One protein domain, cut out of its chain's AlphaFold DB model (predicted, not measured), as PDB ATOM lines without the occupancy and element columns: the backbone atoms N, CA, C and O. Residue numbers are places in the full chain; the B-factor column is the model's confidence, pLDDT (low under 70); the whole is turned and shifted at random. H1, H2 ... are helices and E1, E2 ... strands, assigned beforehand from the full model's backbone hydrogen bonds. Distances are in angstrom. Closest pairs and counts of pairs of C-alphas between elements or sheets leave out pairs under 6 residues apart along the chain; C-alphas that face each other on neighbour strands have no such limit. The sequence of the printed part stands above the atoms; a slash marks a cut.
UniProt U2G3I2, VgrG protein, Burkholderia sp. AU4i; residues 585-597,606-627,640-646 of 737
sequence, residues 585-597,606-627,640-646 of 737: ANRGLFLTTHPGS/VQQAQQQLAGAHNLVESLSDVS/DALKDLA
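This is residues 585 to 597, 606 to 627 and 640 to 646 of the 737 residues of the protein "VgrG protein" of Burkholderia sp. AU4i (UniProt U2G3I2). One long helix, H1, makes the length of the model; the short helix H2 packs side by side on part of it, and the stretch holding strand E1 runs crosswise beyond H1's first end, apart from both helices. The printed part has 42 residues, with E1, H1 and H2 in chain order, and is mostly helix. It is loose, with a radius of gyration of the C-alphas of 13.1 A, and only just flat, spanning 38 by 25 by 11 A.

H1, residues 607 to 627, is 29.7 A long and begins at C-alpha 607 (128.483, 150.353, 89.332). H2, residues 640 to 646, ends at C-alpha 646 (124.599, 157.681, 95.069). E1, residues 589 to 592, pairs with no named strand.

H1 touches H2 with residues 610 to 617 alone; the closest C-alphas, of His 617 and Leu 642, are 6.0 A apart. Their tilt is shallow, 10 degrees, opposite ways. In both helices every O i to N i+4 pair is within hydrogen-bond range.

C-alphas 597 and 606 are 11.2 A apart across one cut, 627 and 640 15.8 A across the other. Residues 622 to 627 of H1 stand free. Of the printed residues, Ser 597 alone has pLDDT under 70.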
ATOM      1  N   ALA A 585     141.255 156.926 104.343       94.25
ATOM      2  CA  ALA A 585     141.114 157.495 103.011       94.25
ATOM      3  C   ALA A 585     140.303 158.797 103.085       94.25
ATOM      4  O   ALA A 585     139.077 158.788 103.170       94.25
ATOM      5  N   ASN A 586     140.996 159.941 103.056       94.25
ATOM      6  CA  ASN A 586     140.388 161.265 103.275       94.25
ATOM      7  C   ASN A 586     139.393 161.689 102.183       94.25
ATOM      8  O   ASN A 586     138.669 162.663 102.361       94.25
ATOM      9  N   ARG A 587     139.370 160.981 101.050       93.25
ATOM     10  CA  ARG A 587     138.418 161.186  99.949       93.25
ATOM     11  C   ARG A 587     137.395 160.052  99.826       93.25
ATOM     12  O   ARG A 587     136.644 160.026  98.867       93.25
ATOM     13  N   GLY A 588     137.332 159.166 100.822       93.81
ATOM     14  CA  GLY A 588     136.395 158.051 100.902       93.81
ATOM     15  C   GLY A 588     137.036 156.679 100.677       93.81
ATOM     16  O   GLY A 588     138.142 156.575 100.151       93.81
ATOM     17  N   LEU A 589     136.350 155.629 101.134       95.50
ATOM     18  CA  LEU A 589     136.817 154.241 101.158       95.50
ATOM     19  C   LEU A 589     135.733 153.324 100.586       95.50
ATOM     20  O   LEU A 589     134.573 153.413 100.988       95.50
ATOM     21  N   PHE A 590     136.117 152.431  99.675       94.25
ATOM     22  CA  PHE A 590     135.231 151.423  99.104       94.25
ATOM     23  C   PHE A 590     135.674 150.022  99.527       94.25
ATOM     24  O   PHE A 590     136.817 149.635  99.294       94.25
ATOM     25  N   LEU A 591     134.772 149.270 100.156       94.50
ATOM     26  CA  LEU A 591     134.976 147.878 100.550       94.50
ATOM     27  C   LEU A 591     133.973 147.016  99.789       94.50
ATOM     28  O   LEU A 591     132.766 147.148  99.992       94.50
ATOM     29  N   THR A 592     134.453 146.145  98.904       93.19
ATOM     30  CA  THR A 592     133.569 145.369  98.031       93.19
ATOM     31  C   THR A 592     134.001 143.924  97.867       93.19
ATOM     32  O   THR A 592     135.187 143.611  97.886       93.19
ATOM     33  N   THR A 593     133.017 143.049  97.680       92.88
ATOM     34  CA  THR A 593     133.214 141.668  97.206       92.88
ATOM     35  C   THR A 593     132.570 141.434  95.838       92.88
ATOM     36  O   THR A 593     132.527 140.303  95.355       92.88
ATOM     37  N   HIS A 594     132.065 142.493  95.190       89.88
ATOM     38  CA  HIS A 594     131.632 142.398  93.800       89.88
ATOM     39  C   HIS A 594     132.827 142.056  92.899       89.88
ATOM     40  O   HIS A 594     133.911 142.615  93.090       89.88
ATOM     41  N   PRO A 595     132.653 141.152  91.918       83.75
ATOM     42  CA  PRO A 595     133.706 140.871  90.960       83.75
ATOM     43  C   PRO A 595     133.965 142.122  90.119       83.75
ATOM     44  O   PRO A 595     133.032 142.726  89.590       83.75
ATOM     45  N   GLY A 596     135.234 142.487  89.967       72.56
ATOM     46  CA  GLY A 596     135.626 143.459  88.958       72.56
ATOM     47  C   GLY A 596     135.403 142.889  87.550       72.56
ATOM     48  O   GLY A 596     135.585 141.691  87.326       72.56
ATOM     49  N   SER A 597     134.997 143.722  86.590       60.69
ATOM     50  CA  SER A 597     134.846 143.317  85.187       60.69
ATOM     51  C   SER A 597     136.072 143.705  84.338       60.69
ATOM     52  O   SER A 597     136.402 144.877  84.197       60.69
ATOM     53  N   VAL A 606     132.147 151.315  91.323       91.12
ATOM     54  CA  VAL A 606     130.968 151.185  92.199       91.12
ATOM     55  C   VAL A 606     129.649 150.908  91.462       91.12
ATOM     56  O   VAL A 606     128.587 151.028  92.065       91.12
ATOM     57  N   GLN A 607     129.657 150.540  90.185       88.94
ATOM     58  CA  GLN A 607     128.483 150.353  89.332       88.94
ATOM     59  C   GLN A 607     127.478 149.363  89.930       88.94
ATOM     60  O   GLN A 607     126.281 149.652  89.958       88.94
ATOM     61  N   GLN A 608     127.924 148.214  90.455       90.06
ATOM     62  CA  GLN A 608     127.002 147.248  91.072       90.06
ATOM     63  C   GLN A 608     126.401 147.814  92.368       90.06
ATOM     64  O   GLN A 608     125.204 147.656  92.617       90.06
ATOM     65  N   ALA A 609     127.196 148.540  93.162       90.56
ATOM     66  CA  ALA A 609     126.715 149.217  94.365       90.56
ATOM     67  C   ALA A 609     125.728 150.352  94.023       90.56
ATOM     68  O   ALA A 609     124.691 150.491  94.668       90.56
ATOM     69  N   GLN A 610     125.985 151.120  92.963       88.69
ATOM     70  CA  GLN A 610     125.077 152.145  92.449       88.69
ATOM     71  C   GLN A 610     123.759 151.554  91.965       88.69
ATOM     72  O   GLN A 610     122.712 152.120  92.250       88.69
ATOM     73  N   GLN A 611     123.779 150.420  91.259       89.44
ATOM     74  CA  GLN A 611     122.550 149.747  90.833       89.44
ATOM     75  C   GLN A 611     121.695 149.331  92.035       89.44
ATOM     76  O   GLN A 611     120.472 149.486  92.007       89.44
ATOM     77  N   GLN A 612     122.323 148.858  93.115       88.56
ATOM     78  CA  GLN A 612     121.630 148.556  94.369       88.56
ATOM     79  C   GLN A 612     121.062 149.824  95.025       88.56
ATOM     80  O   GLN A 612     119.891 149.833  95.411       88.56
ATOM     81  N   LEU A 613     121.843 150.910  95.096       89.19
ATOM     82  CA  LEU A 613     121.396 152.202  95.633       89.19
ATOM     83  C   LEU A 613     120.251 152.812  94.808       89.19
ATOM     84  O   LEU A 613     119.281 153.298  95.383       89.19
ATOM     85  N   ALA A 614     120.312 152.732  93.478       88.50
ATOM     86  CA  ALA A 614     119.260 153.190  92.574       88.50
ATOM     87  C   ALA A 614     117.983 152.349  92.720       88.50
ATOM     88  O   ALA A 614     116.881 152.887  92.792       88.50
ATOM     89  N   GLY A 615     118.118 151.024  92.842       87.44
ATOM     90  CA  GLY A 615     116.987 150.143  93.129       87.44
ATOM     91  C   GLY A 615     116.318 150.462  94.469       87.44
ATOM     92  O   GLY A 615     115.090 150.443  94.563       87.44
ATOM     93  N   ALA A 616     117.112 150.791  95.489       86.69
ATOM     94  CA  ALA A 616     116.610 151.220  96.788       86.69
ATOM     95  C   ALA A 616     115.935 152.601  96.723       86.69
ATOM     96  O   ALA A 616     114.863 152.784  97.295       86.69
ATOM     97  N   HIS A 617     116.510 153.544  95.974       86.88
ATOM     98  CA  HIS A 617     115.917 154.855  95.717       86.88
ATOM     99  C   HIS A 617     114.526 154.733  95.081       86.88
ATOM    100  O   HIS A 617     113.566 155.271  95.629       86.88
ATOM    101  N   ASN A 618     114.400 153.953  94.001       87.31
ATOM    102  CA  ASN A 618     113.127 153.737  93.304       87.31
ATOM    103  C   ASN A 618     112.077 153.073  94.216       87.31
ATOM    104  O   ASN A 618     110.890 153.389  94.145       87.31
ATOM    105  N   LEU A 619     112.501 152.162  95.103       85.19
ATOM    106  CA  LEU A 619     111.604 151.555  96.087       85.19
ATOM    107  C   LEU A 619     111.086 152.598  97.090       85.19
ATOM    108  O   LEU A 619     109.880 152.664  97.320       85.19
ATOM    109  N   VAL A 620     111.961 153.434  97.658       84.69
ATOM    110  CA  VAL A 620     111.552 154.496  98.597       84.69
ATOM    111  C   VAL A 620     110.671 155.534  97.916       84.69
ATOM    112  O   VAL A 620     109.722 156.009  98.533       84.69
ATOM    113  N   GLU A 621     110.947 155.866  96.657       86.50
ATOM    114  CA  GLU A 621     110.101 156.742  95.849       86.50
ATOM    115  C   GLU A 621     108.691 156.161  95.703       86.50
ATOM    116  O   GLU A 621     107.730 156.806  96.117       86.50
ATOM    117  N   SER A 622     108.567 154.896  95.284       85.81
ATOM    118  CA  SER A 622     107.259 154.238  95.168       85.81
ATOM    119  C   SER A 622     106.492 154.169  96.498       85.81
ATOM    120  O   SER A 622     105.287 154.409  96.539       85.81
ATOM    121  N   LEU A 623     107.181 153.895  97.612       82.50
ATOM    122  CA  LEU A 623     106.569 153.864  98.943       82.50
ATOM    123  C   LEU A 623     106.185 155.266  99.428       82.50
ATOM    124  O   LEU A 623     105.177 155.421 100.114       82.50
ATOM    125  N   SER A 624     106.968 156.286  99.073       83.88
ATOM    126  CA  SER A 624     106.648 157.685  99.352       83.88
ATOM    127  C   SER A 624     105.372 158.102  98.628       83.88
ATOM    128  O   SER A 624     104.506 158.721  99.246       83.88
ATOM    129  N   ASP A 625     105.237 157.737  97.352       84.81
ATOM    130  CA  ASP A 625     104.051 158.035  96.549       84.81
ATOM    131  C   ASP A 625     102.808 157.363  97.140       84.81
ATOM    132  O   ASP A 625     101.814 158.043  97.397       84.81
ATOM    133  N   VAL A 626     102.887 156.070  97.480       83.25
ATOM    134  CA  VAL A 626     101.795 155.341  98.154       83.25
ATOM    135  C   VAL A 626     101.449 155.975  99.508       83.25
ATOM    136  O   VAL A 626     100.271 156.153  99.819       83.25
ATOM    137  N   SER A 627     102.448 156.375 100.302       77.94
ATOM    138  CA  SER A 627     102.234 157.067 101.582       77.94
ATOM    139  C   SER A 627     101.430 158.356 101.386       77.94
ATOM    140  O   SER A 627     100.400 158.557 102.029       77.94
ATOM    141  N   ASP A 640     115.795 161.478  99.111       88.12
ATOM    142  CA  ASP A 640     116.836 162.467  98.798       88.12
ATOM    143  C   ASP A 640     118.190 162.080  99.405       88.12
ATOM    144  O   ASP A 640     119.198 162.128  98.708       88.12
ATOM    145  N   ALA A 641     118.221 161.574 100.642       87.25
ATOM    146  CA  ALA A 641     119.458 161.096 101.264       87.25
ATOM    147  C   ALA A 641     120.117 159.935 100.487       87.25
ATOM    148  O   ALA A 641     121.341 159.890 100.360       87.25
ATOM    149  N   LEU A 642     119.324 159.002  99.937       87.88
ATOM    150  CA  LEU A 642     119.840 157.916  99.088       87.88
ATOM    151  C   LEU A 642     120.392 158.432  97.759       87.88
ATOM    152  O   LEU A 642     121.419 157.939  97.290       87.88
ATOM    153  N   LYS A 643     119.727 159.431  97.169       89.00
ATOM    154  CA  LYS A 643     120.201 160.089  95.950       89.00
ATOM    155  C   LYS A 643     121.525 160.810  96.195       89.00
ATOM    156  O   LYS A 643     122.477 160.581  95.460       89.00
ATOM    157  N   ASP A 644     121.617 161.579  97.279       90.06
ATOM    158  CA  ASP A 644     122.837 162.285  97.672       90.06
ATOM    159  C   ASP A 644     124.018 161.333  97.902       90.06
ATOM    160  O   ASP A 644     125.156 161.677  97.575       90.06
ATOM    161  N   LEU A 645     123.769 160.143  98.465       90.06
ATOM    162  CA  LEU A 645     124.787 159.107  98.642       90.06
ATOM    163  C   LEU A 645     125.230 158.501  97.301       90.06
ATOM    164  O   LEU A 645     126.429 158.334  97.078       90.06
ATOM    165  N   ALA A 646     124.289 158.193  96.405       88.75
ATOM    166  CA  ALA A 646     124.599 157.681  95.069       88.75
ATOM    167  C   ALA A 646     125.400 158.705  94.240       88.75
ATOM    168  O   ALA A 646     126.419 158.365  93.636       88.75
TER     169      ALA A 646